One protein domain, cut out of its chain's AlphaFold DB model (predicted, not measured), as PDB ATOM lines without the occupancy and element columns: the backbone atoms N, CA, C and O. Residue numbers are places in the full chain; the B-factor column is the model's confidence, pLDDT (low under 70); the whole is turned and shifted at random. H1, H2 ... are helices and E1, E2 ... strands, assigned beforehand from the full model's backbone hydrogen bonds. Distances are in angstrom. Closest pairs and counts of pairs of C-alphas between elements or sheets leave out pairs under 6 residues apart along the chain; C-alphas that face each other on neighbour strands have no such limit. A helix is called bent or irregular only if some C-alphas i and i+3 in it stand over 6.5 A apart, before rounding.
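This is residues 2 to 28 and 122 to 174 of the 269 residues of the protein "FAD-dependent oxidoreductase" of Actinobacteria bacterium (UniProt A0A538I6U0). A two-stranded hairpin, E1 and E2, stands between two helices, with H1 on one side of it, nearer E2, and H2 on the other; at the start of the printed part, residues 7 to 8 run beside E2 as a short extra pairing. After H2 a tail of residues 163 to 174, with no named element, runs away from the hairpin. The printed part has 80 residues, in the order H1, E1, E2, H2; the sheet, in order E1 - E2, is antiparallel, and the class is mixed, helices and strands, with under half of the residues in named elements. The whole is compact, with a radius of gyration of the C-alphas of 13.2 A, and the C-alphas span 41 by 31 by 23 A.

The printed part begins at His 2, with its C-alpha at (9.378, -46.392, -45.309). H1, residues 11 to 21, is 16.6 A long from first to last C-alpha and begins at C-alpha 11 at (27.954, -44.448, -58.560). It is irregular: C-alphas 12 and 15 are 7.7 A apart. E1, residues 132 to 136, is 13.7 A long, and E2, residues 142 to 146, is 13.3 A long. H2, residues 149 to 162, is 19.6 A long and ends at C-alpha 162 at (29.000, -46.671, -40.684). It too is irregular, with C-alphas 150 and 153 8.0 A apart.

E1 and E2 form an antiparallel hairpin, with 160 degrees between their N-to-C directions. C-alphas 134 and 144 face each other at 5.0 A. N 143 and O 135, 2.8 A apart, and N 133 and O 145, 2.9 A apart, are within hydrogen-bond range. Residues 7 to 8 pair with residues 142 to 143 of E2, parallel. H1 and E2 have 7 pairs of C-alphas within 8 A, the closest being those of Val 14 and Ala 145 at 6.8 A. The closest C-alphas of E1 and H2 are those of Leu 134 and Thr 159, 7.2 A apart. Those of E2 and H2 are of Val 144 and Thr 159, at 7.8 A. H1 and H2 are apart. In H1, 3 of 7 O i to N i+4 pairs are within hydrogen-bond range, beside 7 of 8 O i to N i+3 pairs; in H2, 8 of 10 O i to N i+4 pairs are.

The two C-alphas farthest apart, those of Ala 24 and Pro 174, are 42.3 A from each other. Residues 29 to 121 are not printed, and C-alphas 28 and 122 are 8.1 A apart across this cut, which lies in the link from H1 to E1. The links E1 to E2 and E2 to H2 are tight. The C-alphas of residues 163 to 174 lie 9 to 24 A from the mean of all C-alphas. The mean pLDDT of the printed part is 88.5; residues 122 to 130 are under 70.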
ATOM      1  N   HIS A   2       8.662 -46.940 -46.469       91.25
ATOM      2  CA  HIS A   2       9.378 -46.392 -45.309       91.25
ATOM      3  C   HIS A   2      10.575 -47.294 -44.990       91.25
ATOM      4  O   HIS A   2      10.454 -48.514 -45.081       91.25
ATOM      5  N   ALA A   3      11.719 -46.709 -44.629       94.94
ATOM      6  CA  ALA A   3      12.950 -47.440 -44.330       94.94
ATOM      7  C   ALA A   3      13.624 -46.892 -43.066       94.94
ATOM      8  O   ALA A   3      13.491 -45.713 -42.747       94.94
ATOM      9  N   ARG A   4      14.364 -47.749 -42.349       93.19
ATOM     10  CA  ARG A   4      15.133 -47.354 -41.150       93.19
ATOM     11  C   ARG A   4      16.451 -46.651 -41.482       93.19
ATOM     12  O   ARG A   4      16.980 -45.923 -40.652       93.19
ATOM     13  N   ALA A   5      16.990 -46.909 -42.669       95.12
ATOM     14  CA  ALA A   5      18.216 -46.320 -43.184       95.12
ATOM     15  C   ALA A   5      18.153 -46.273 -44.715       95.12
ATOM     16  O   ALA A   5      17.530 -47.140 -45.330       95.12
ATOM     17  N   VAL A   6      18.820 -45.286 -45.314       96.81
ATOM     18  CA  VAL A   6      18.923 -45.115 -46.769       96.81
ATOM     19  C   VAL A   6      20.397 -45.036 -47.149       96.81
ATOM     20  O   VAL A   6      21.142 -44.228 -46.588       96.81
ATOM     21  N   VAL A   7      20.810 -45.874 -48.102       97.94
ATOM     22  CA  VAL A   7      22.155 -45.854 -48.689       97.94
ATOM     23  C   VAL A   7      22.060 -45.393 -50.135       97.94
ATOM     24  O   VAL A   7      21.388 -46.015 -50.950       97.94
ATOM     25  N   ASN A   8      22.778 -44.326 -50.455       97.88
ATOM     26  CA  ASN A   8      23.018 -43.860 -51.807       97.88
ATOM     27  C   ASN A   8      24.335 -44.459 -52.321       97.88
ATOM     28  O   ASN A   8      25.423 -43.966 -52.018       97.88
ATOM     29  N   ALA A   9      24.218 -45.531 -53.101       97.50
ATOM     30  CA  ALA A   9      25.320 -46.186 -53.807       97.50
ATOM     31  C   ALA A   9      25.196 -45.995 -55.332       97.50
ATOM     32  O   ALA A   9      25.522 -46.889 -56.106       97.50
ATOM     33  N   ALA A  10      24.701 -44.834 -55.771       97.44
ATOM     34  CA  ALA A  10      24.340 -44.573 -57.164       97.44
ATOM     35  C   ALA A  10      25.535 -44.273 -58.096       97.44
ATOM     36  O   ALA A  10      25.345 -43.711 -59.169       97.44
ATOM     37  N   GLY A  11      26.772 -44.604 -57.706       96.31
ATOM     38  CA  GLY A  11      27.954 -44.448 -58.560       96.31
ATOM     39  C   GLY A  11      28.094 -43.026 -59.141       96.31
ATOM     40  O   GLY A  11      28.096 -42.063 -58.369       96.31
ATOM     41  N   PRO A  12      28.208 -42.858 -60.476       97.25
ATOM     42  CA  PRO A  12      28.297 -41.543 -61.122       97.25
ATOM     43  C   PRO A  12      27.164 -40.566 -60.777       97.25
ATOM     44  O   PRO A  12      27.352 -39.354 -60.853       97.25
ATOM     45  N   TRP A  13      26.011 -41.077 -60.341       97.94
ATOM     46  CA  TRP A  13      24.831 -40.295 -59.972       97.94
ATOM     47  C   TRP A  13      24.762 -39.926 -58.485       97.94
ATOM     48  O   TRP A  13      23.767 -39.346 -58.048       97.94
ATOM     49  N   VAL A  14      25.795 -40.229 -57.687       96.94
ATOM     50  CA  VAL A  14      25.783 -40.015 -56.227       96.94
ATOM     51  C   VAL A  14      25.389 -38.583 -55.844       96.94
ATOM     52  O   VAL A  14      24.565 -38.404 -54.951       96.94
ATOM     53  N   ASP A  15      25.897 -37.565 -56.545       95.81
ATOM     54  CA  ASP A  15      25.577 -36.162 -56.255       95.81
ATOM     55  C   ASP A  15      24.159 -35.774 -56.698       95.81
ATOM     56  O   ASP A  15      23.525 -34.959 -56.028       95.81
ATOM     57  N   ARG A  16      23.614 -36.395 -57.756       96.62
ATOM     58  CA  ARG A  16      22.208 -36.205 -58.155       96.62
ATOM     59  C   ARG A  16      21.273 -36.679 -57.043       96.62
ATOM     60  O   ARG A  16      20.347 -35.965 -56.680       96.62
ATOM     61  N   VAL A  17      21.561 -37.839 -56.451       97.12
ATOM     62  CA  VAL A  17      20.778 -38.379 -55.329       97.12
ATOM     63  C   VAL A  17      20.978 -37.549 -54.056       97.12
ATOM     64  O   VAL A  17      20.004 -37.274 -53.361       97.12
ATOM     65  N   ARG A  18      22.198 -37.072 -53.761       96.81
ATOM     66  CA  ARG A  18      22.453 -36.169 -52.615       96.81
ATOM     67  C   ARG A  18      21.647 -34.871 -52.704       96.81
ATOM     68  O   ARG A  18      21.170 -34.397 -51.679       96.81
ATOM     69  N   ARG A  19      21.438 -34.329 -53.907       96.69
ATOM     70  CA  ARG A  19      20.612 -33.126 -54.112       96.69
ATOM     71  C   ARG A  19      19.125 -33.334 -53.829       96.69
ATOM     72  O   ARG A  19      18.448 -32.359 -53.534       96.69
ATOM     73  N   LEU A  20      18.625 -34.574 -53.862       96.31
ATOM     74  CA  LEU A  20      17.251 -34.874 -53.432       96.31
ATOM     75  C   LEU A  20      17.057 -34.658 -51.922       96.31
ATOM     76  O   LEU A  20      15.934 -34.457 -51.471       96.31
ATOM     77  N   GLU A  21      18.139 -34.725 -51.144       95.06
ATOM     78  CA  GLU A  21      18.144 -34.468 -49.701       95.06
ATOM     79  C   GLU A  21      18.492 -33.007 -49.369       95.06
ATOM     80  O   GLU A  21      17.891 -32.424 -48.470       95.06
ATOM     81  N   ASP A  22      19.467 -32.422 -50.072       95.38
ATOM     82  CA  ASP A  22      19.904 -31.029 -49.912       95.38
ATOM     83  C   ASP A  22      20.331 -30.457 -51.270       95.38
ATOM     84  O   ASP A  22      21.425 -30.742 -51.761       95.38
ATOM     85  N   GLU A  23      19.476 -29.636 -51.878       95.44
ATOM     86  CA  GLU A  23      19.705 -29.051 -53.205       95.44
ATOM     87  C   GLU A  23      21.006 -28.225 -53.276       95.44
ATOM     88  O   GLU A  23      21.674 -28.196 -54.310       95.44
ATOM     89  N   ALA A  24      21.424 -27.618 -52.158       94.31
ATOM     90  CA  ALA A  24      22.620 -26.779 -52.074       94.31
ATOM     91  C   ALA A  24      23.918 -27.572 -51.820       94.31
ATOM     92  O   ALA A  24      24.991 -26.978 -51.636       94.31
ATOM     93  N   VAL A  25      23.860 -28.908 -51.776       93.81
ATOM     94  CA  VAL A  25      25.030 -29.742 -51.496       93.81
ATOM     95  C   VAL A  25      26.091 -29.600 -52.592       93.81
ATOM     96  O   VAL A  25      25.830 -29.721 -53.791       93.81
ATOM     97  N   ARG A  26      27.340 -29.362 -52.177       92.38
ATOM     98  CA  ARG A  26      28.464 -29.273 -53.117       92.38
ATOM     99  C   ARG A  26      28.790 -30.651 -53.709       92.38
ATOM    100  O   ARG A  26      28.656 -31.658 -52.998       92.38
ATOM    101  N   PRO A  27      29.281 -30.702 -54.964       91.94
ATOM    102  CA  PRO A  27      29.733 -31.948 -55.568       91.94
ATOM    103  C   PRO A  27      30.767 -32.656 -54.693       91.94
ATOM    104  O   PRO A  27      31.736 -32.038 -54.247       91.94
ATOM    105  N   SER A  28      30.565 -33.950 -54.461       92.19
ATOM    106  CA  SER A  28      31.497 -34.809 -53.724       92.19
ATOM    107  C   SER A  28      32.442 -35.571 -54.638       92.19
ATOM    108  O   SER A  28      33.394 -36.172 -54.147       92.19
ATOM    109  N   ASP A 122      37.429 -33.459 -49.270       49.50
ATOM    110  CA  ASP A 122      37.084 -32.365 -48.375       49.50
ATOM    111  C   ASP A 122      37.454 -32.764 -46.939       49.50
ATOM    112  O   ASP A 122      37.181 -33.860 -46.462       49.50
ATOM    113  N   GLY A 123      38.194 -31.901 -46.246       45.09
ATOM    114  CA  GLY A 123      38.858 -32.202 -44.970       45.09
ATOM    115  C   GLY A 123      37.936 -32.417 -43.759       45.09
ATOM    116  O   GLY A 123      38.292 -31.994 -42.664       45.09
ATOM    117  N   ARG A 124      36.749 -33.020 -43.920       45.31
ATOM    118  CA  ARG A 124      35.761 -33.253 -42.848       45.31
ATOM    119  C   ARG A 124      35.435 -34.729 -42.584       45.31
ATOM    120  O   ARG A 124      34.703 -35.008 -41.640       45.31
ATOM    121  N   THR A 125      35.987 -35.677 -43.344       45.31
ATOM    122  CA  THR A 125      35.754 -37.121 -43.143       45.31
ATOM    123  C   THR A 125      36.966 -37.827 -42.530       45.31
ATOM    124  O   THR A 125      38.003 -37.988 -43.172       45.31
ATOM    125  N   ALA A 126      36.808 -38.286 -41.288       41.31
ATOM    126  CA  ALA A 126      37.851 -38.834 -40.414       41.31
ATOM    127  C   ALA A 126      38.370 -40.254 -40.756       41.31
ATOM    128  O   ALA A 126      38.971 -40.898 -39.902       41.31
ATOM    129  N   SER A 127      38.185 -40.780 -41.972       42.81
ATOM    130  CA  SER A 127      38.738 -42.106 -42.331       42.81
ATOM    131  C   SER A 127      38.914 -42.360 -43.833       42.81
ATOM    132  O   SER A 127      38.893 -43.507 -44.284       42.81
ATOM    133  N   ALA A 128      39.111 -41.311 -44.636       41.47
ATOM    134  CA  ALA A 128      39.224 -41.456 -46.084       41.47
ATOM    135  C   ALA A 128      40.502 -42.220 -46.488       41.47
ATOM    136  O   ALA A 128      41.592 -41.654 -46.607       41.47
ATOM    137  N   ARG A 129      40.361 -43.514 -46.793       53.59
ATOM    138  CA  ARG A 129      41.227 -44.151 -47.792       53.59
ATOM    139  C   ARG A 129      40.917 -43.422 -49.096       53.59
ATOM    140  O   ARG A 129      39.761 -43.410 -49.496       53.59
ATOM    141  N   ARG A 130      41.911 -42.786 -49.725       58.31
ATOM    142  CA  ARG A 130      41.778 -41.823 -50.850       58.31
ATOM    143  C   ARG A 130      40.902 -42.269 -52.048       58.31
ATOM    144  O   ARG A 130      40.654 -41.470 -52.939       58.31
ATOM    145  N   GLU A 131      40.434 -43.513 -52.071       78.69
ATOM    146  CA  GLU A 131      39.669 -44.149 -53.147       78.69
ATOM    147  C   GLU A 131      38.168 -44.323 -52.842       78.69
ATOM    148  O   GLU A 131      37.387 -44.594 -53.755       78.69
ATOM    149  N   THR A 132      37.730 -44.206 -51.580       89.88
ATOM    150  CA  THR A 132      36.308 -44.322 -51.198       89.88
ATOM    151  C   THR A 132      35.987 -43.430 -50.003       89.88
ATOM    152  O   THR A 132      36.686 -43.468 -48.991       89.88
ATOM    153  N   VAL A 133      34.909 -42.653 -50.103       92.25
ATOM    154  CA  VAL A 133      34.435 -41.745 -49.051       92.25
ATOM    155  C   VAL A 133      32.988 -42.080 -48.709       92.25
ATOM    156  O   VAL A 133      32.125 -42.121 -49.585       92.25
ATOM    157  N   LEU A 134      32.729 -42.302 -47.420       94.31
ATOM    158  CA  LEU A 134      31.384 -42.409 -46.863       94.31
ATOM    159  C   LEU A 134      31.004 -41.067 -46.239       94.31
ATOM    160  O   LEU A 134      31.777 -40.490 -45.474       94.31
ATOM    161  N   SER A 135      29.810 -40.575 -46.549       93.75
ATOM    162  CA  SER A 135      29.278 -39.335 -45.976       93.75
ATOM    163  C   SER A 135      27.836 -39.526 -45.523       93.75
ATOM    164  O   SER A 135      27.118 -40.357 -46.074       93.75
ATOM    165  N   ARG A 136      27.412 -38.767 -44.507       95.25
ATOM    166  CA  ARG A 136      26.020 -38.729 -44.046       95.25
ATOM    167  C   ARG A 136      25.447 -37.343 -44.304       95.25
ATOM    168  O   ARG A 136      26.039 -36.355 -43.870       95.25
ATOM    169  N   GLY A 137      24.330 -37.283 -45.018       93.81
ATOM    170  CA  GLY A 137      23.598 -36.045 -45.245       93.81
ATOM    171  C   GLY A 137      22.689 -35.664 -44.077       93.81
ATOM    172  O   GLY A 137      22.627 -36.353 -43.055       93.81
ATOM    173  N   ARG A 138      22.015 -34.516 -44.207       91.62
ATOM    174  CA  ARG A 138      21.261 -33.872 -43.115       91.62
ATOM    175  C   ARG A 138      20.038 -34.668 -42.656       91.62
ATOM    176  O   ARG A 138      19.705 -34.622 -41.477       91.62
ATOM    177  N   SER A 139      19.417 -35.422 -43.554       92.00
ATOM    178  CA  SER A 139      18.278 -36.309 -43.292       92.00
ATOM    179  C   SER A 139      18.720 -37.739 -42.957       92.00
ATOM    180  O   SER A 139      17.887 -38.630 -42.803       92.00
ATOM    181  N   GLY A 140      20.029 -37.979 -42.821       93.75
ATOM    182  CA  GLY A 140      20.595 -39.259 -42.403       93.75
ATOM    183  C   GLY A 140      20.947 -40.217 -43.542       93.75
ATOM    184  O   GLY A 140      21.426 -41.317 -43.256       93.75
ATOM    185  N   MET A 141      20.775 -39.826 -44.812       96.75
ATOM    186  CA  MET A 141      21.172 -40.661 -45.950       96.75
ATOM    187  C   MET A 141      22.690 -40.865 -45.967       96.75
ATOM    188  O   MET A 141      23.462 -39.909 -45.877       96.75
ATOM    189  N   VAL A 142      23.136 -42.115 -46.110       97.31
ATOM    190  CA  VAL A 142      24.561 -42.453 -46.231       97.31
ATOM    191  C   VAL A 142      24.929 -42.576 -47.701       97.31
ATOM    192  O   VAL A 142      24.377 -43.420 -48.395       97.31
ATOM    193  N   SER A 143      25.864 -41.762 -48.185       97.06
ATOM    194  CA  SER A 143      26.328 -41.791 -49.577       97.06
ATOM    195  C   SER A 143      27.719 -42.407 -49.695       97.06
ATOM    196  O   SER A 143      28.609 -42.081 -48.904       97.06
ATOM    197  N   VAL A 144      27.901 -43.260 -50.705       96.25
ATOM    198  CA  VAL A 144      29.167 -43.922 -51.046       96.25
ATOM    199  C   VAL A 144      29.743 -43.269 -52.300       96.25
ATOM    200  O   VAL A 144      29.199 -43.421 -53.391       96.25
ATOM    201  N   ALA A 145      30.847 -42.539 -52.149       94.56
ATOM    202  CA  ALA A 145      31.580 -41.938 -53.258       94.56
ATOM    203  C   ALA A 145      32.853 -42.738 -53.554       94.56
ATOM    204  O   ALA A 145      33.630 -43.047 -52.649       94.56
ATOM    205  N   GLY A 146      33.097 -43.017 -54.835       91.44
ATOM    206  CA  GLY A 146      34.226 -43.819 -55.295       91.44
ATOM    207  C   GLY A 146      33.991 -45.317 -55.162       91.44
ATOM    208  O   GLY A 146      32.856 -45.784 -55.214       91.44
ATOM    209  N   GLY A 147      35.080 -46.063 -54.993       89.50
ATOM    210  CA  GLY A 147      35.043 -47.514 -54.856       89.50
ATOM    211  C   GLY A 147      35.465 -48.259 -56.115       89.50
ATOM    212  O   GLY A 147      35.005 -47.989 -57.221       89.50
ATOM    213  N   LYS A 148      36.363 -49.227 -55.927       92.12
ATOM    214  CA  LYS A 148      36.783 -50.156 -56.975       92.12
ATOM    215  C   LYS A 148      35.953 -51.424 -56.874       92.12
ATOM    216  O   LYS A 148      35.609 -51.857 -55.773       92.12
ATOM    217  N   LEU A 149      35.735 -52.083 -58.011       94.06
ATOM    218  CA  LEU A 149      35.118 -53.407 -58.017       94.06
ATOM    219  C   LEU A 149      35.908 -54.385 -57.135       94.06
ATOM    220  O   LEU A 149      35.316 -55.110 -56.352       94.06
ATOM    221  N   THR A 150      37.242 -54.332 -57.146       94.38
ATOM    222  CA  THR A 150      38.100 -55.197 -56.315       94.38
ATOM    223  C   THR A 150      37.901 -55.020 -54.806       94.38
ATOM    224  O   THR A 150      38.222 -55.923 -54.034       94.38
ATOM    225  N   THR A 151      37.351 -53.887 -54.360       93.38
ATOM    226  CA  THR A 151      37.119 -53.584 -52.941       93.38
ATOM    227  C   THR A 151      35.638 -53.548 -52.561       93.38
ATOM    228  O   THR A 151      35.332 -53.252 -51.404       93.38
ATOM    229  N   TYR A 152      34.718 -53.927 -53.462       95.00
ATOM    230  CA  TYR A 152      33.263 -53.801 -53.269       95.00
ATOM    231  C   TYR A 152      32.779 -54.384 -51.933       95.00
ATOM    232  O   TYR A 152      32.050 -53.736 -51.182       95.00
ATOM    233  N   ARG A 153      33.237 -55.593 -51.582       94.56
ATOM    234  CA  ARG A 153      32.826 -56.281 -50.353       94.56
ATOM    235  C   ARG A 153      33.292 -55.532 -49.113       94.56
ATOM    236  O   ARG A 153      32.566 -55.451 -48.127       94.56
ATOM    237  N   ARG A 154      34.517 -54.999 -49.147       91.88
ATOM    238  CA  ARG A 154      35.055 -54.208 -48.041       91.88
ATOM    239  C   ARG A 154      34.258 -52.915 -47.875       91.88
ATOM    240  O   ARG A 154      33.874 -52.608 -46.755       91.88
ATOM    241  N   ILE A 155      33.948 -52.237 -48.978       94.19
ATOM    242  CA  ILE A 155      33.118 -51.025 -48.994       94.19
ATOM    243  C   ILE A 155      31.730 -51.310 -48.412       94.19
ATOM    244  O   ILE A 155      31.242 -50.536 -47.590       94.19
ATOM    245  N   ALA A 156      31.114 -52.440 -48.770       94.81
ATOM    246  CA  ALA A 156      29.830 -52.852 -48.209       94.81
ATOM    247  C   ALA A 156      29.904 -53.052 -46.684       94.81
ATOM    248  O   ALA A 156      29.043 -52.564 -45.957       94.81
ATOM    249  N   LEU A 157      30.956 -53.711 -46.183       93.69
ATOM    250  CA  LEU A 157      31.168 -53.892 -44.743       93.69
ATOM    251  C   LEU A 157      31.407 -52.567 -44.010       93.69
ATOM    252  O   LEU A 157      30.809 -52.353 -42.960       93.69
ATOM    253  N   ASP A 158      32.235 -51.683 -44.569       93.06
ATOM    254  CA  ASP A 158      32.498 -50.359 -43.994       93.06
ATOM    255  C   ASP A 158      31.213 -49.498 -43.999       93.06
ATOM    256  O   ASP A 158      30.947 -48.771 -43.046       93.06
ATOM    257  N   THR A 159      30.355 -49.638 -45.016       95.19
ATOM    258  CA  THR A 159      29.045 -48.960 -45.084       95.19
ATOM    259  C   THR A 159      28.078 -49.477 -44.017       95.19
ATOM    260  O   THR A 159      27.420 -48.685 -43.344       95.19
ATOM    261  N   LEU A 160      28.002 -50.798 -43.821       94.56
ATOM    262  CA  LEU A 160      27.194 -51.405 -42.755       94.56
ATOM    263  C   LEU A 160      27.682 -50.971 -41.369       94.56
ATOM    264  O   LEU A 160      26.866 -50.656 -40.501       94.56
ATOM    265  N   ASP A 161      29.000 -50.907 -41.173       93.25
ATOM    266  CA  ASP A 161      29.594 -50.409 -39.936       93.25
ATOM    267  C   ASP A 161      29.245 -48.935 -39.689       93.25
ATOM    268  O   ASP A 161      28.790 -48.592 -38.598       93.25
ATOM    269  N   PHE A 162      29.355 -48.094 -40.723       94.44
ATOM    270  CA  PHE A 162      29.000 -46.671 -40.684       94.44
ATOM    271  C   PHE A 162      27.515 -46.437 -40.363       94.44
ATOM    272  O   PHE A 162      27.155 -45.450 -39.720       94.44
ATOM    273  N   LEU A 163      26.637 -47.354 -40.772       94.94
ATOM    274  CA  LEU A 163      25.218 -47.363 -40.405       94.94
ATOM    275  C   LEU A 163      24.945 -47.858 -38.977       94.94
ATOM    276  O   LEU A 163      23.809 -47.775 -38.518       94.94
ATOM    277  N   GLY A 164      25.951 -48.375 -38.270       93.69
ATOM    278  CA  GLY A 164      25.777 -48.981 -36.951       93.69
ATOM    279  C   GLY A 164      25.149 -50.377 -36.998       93.69
ATOM    280  O   GLY A 164      24.677 -50.866 -35.974       93.69
ATOM    281  N   VAL A 165      25.136 -51.045 -38.156       92.00
ATOM    282  CA  VAL A 165      24.660 -52.429 -38.263       92.00
ATOM    283  C   VAL A 165      25.698 -53.352 -37.617       92.00
ATOM    284  O   VAL A 165      26.895 -53.277 -37.907       92.00
ATOM    285  N   ARG A 166      25.250 -54.207 -36.695       87.44
ATOM    286  CA  ARG A 166      26.083 -55.135 -35.909       87.44
ATOM    287  C   ARG A 166      25.514 -56.553 -35.976       87.44
ATOM    288  O   ARG A 166      24.381 -56.751 -36.400       87.44
ATOM    289  N   GLY A 167      26.310 -57.541 -35.566       85.38
ATOM    290  CA  GLY A 167      25.865 -58.938 -35.439       85.38
ATOM    291  C   GLY A 167      25.771 -59.730 -36.749       85.38
ATOM    292  O   GLY A 167      25.428 -60.908 -36.721       85.38
ATOM    293  N   LEU A 168      26.109 -59.130 -37.894       86.00
ATOM    294  CA  LEU A 168      26.195 -59.847 -39.165       86.00
ATOM    295  C   LEU A 168      27.516 -60.611 -39.269       86.00
ATOM    296  O   LEU A 168      28.587 -60.083 -38.960       86.00
ATOM    297  N   SER A 169      27.449 -61.849 -39.760       88.81
ATOM    298  CA  SER A 169      28.656 -62.607 -40.077       88.81
ATOM    299  C   SER A 169      29.426 -61.906 -41.192       88.81
ATOM    300  O   SER A 169      28.951 -61.791 -42.318       88.81
ATOM    301  N   GLN A 170      30.649 -61.480 -40.888       88.69
ATOM    302  CA  GLN A 170      31.559 -60.888 -41.868       88.69
ATOM    303  C   GLN A 170      32.444 -61.939 -42.548       88.69
ATOM    304  O   GLN A 170      33.437 -61.584 -43.186       88.69
ATOM    305  N   ARG A 171      32.123 -63.233 -42.427       91.75
ATOM    306  CA  ARG A 171      32.846 -64.284 -43.151       91.75
ATOM    307  C   ARG A 171      32.435 -64.265 -44.627       91.75
ATOM    308  O   ARG A 171      31.248 -64.101 -44.915       91.75
ATOM    309  N   PRO A 172      33.381 -64.371 -45.573       92.69
ATOM    310  CA  PRO A 172      33.025 -64.518 -46.975       92.69
ATOM    311  C   PRO A 172      32.248 -65.821 -47.170       92.69
ATOM    312  O   PRO A 172      32.539 -66.830 -46.528       92.69
ATOM    313  N   ARG A 173      31.240 -65.772 -48.039       93.31
ATOM    314  CA  ARG A 173      30.493 -66.940 -48.501       93.31
ATOM    315  C   ARG A 173      30.626 -67.026 -50.020       93.31
ATOM    316  O   ARG A 173      30.748 -65.969 -50.645       93.31
ATOM    317  N   PRO A 174      30.607 -68.235 -50.598       95.38
ATOM    318  CA  PRO A 174      30.512 -68.382 -52.041       95.38
ATOM    319  C   PRO A 174      29.276 -67.650 -52.574       95.38
ATOM    320  O   PRO A 174      28.221 -67.669 -51.936       95.38
TER     321      PRO A 174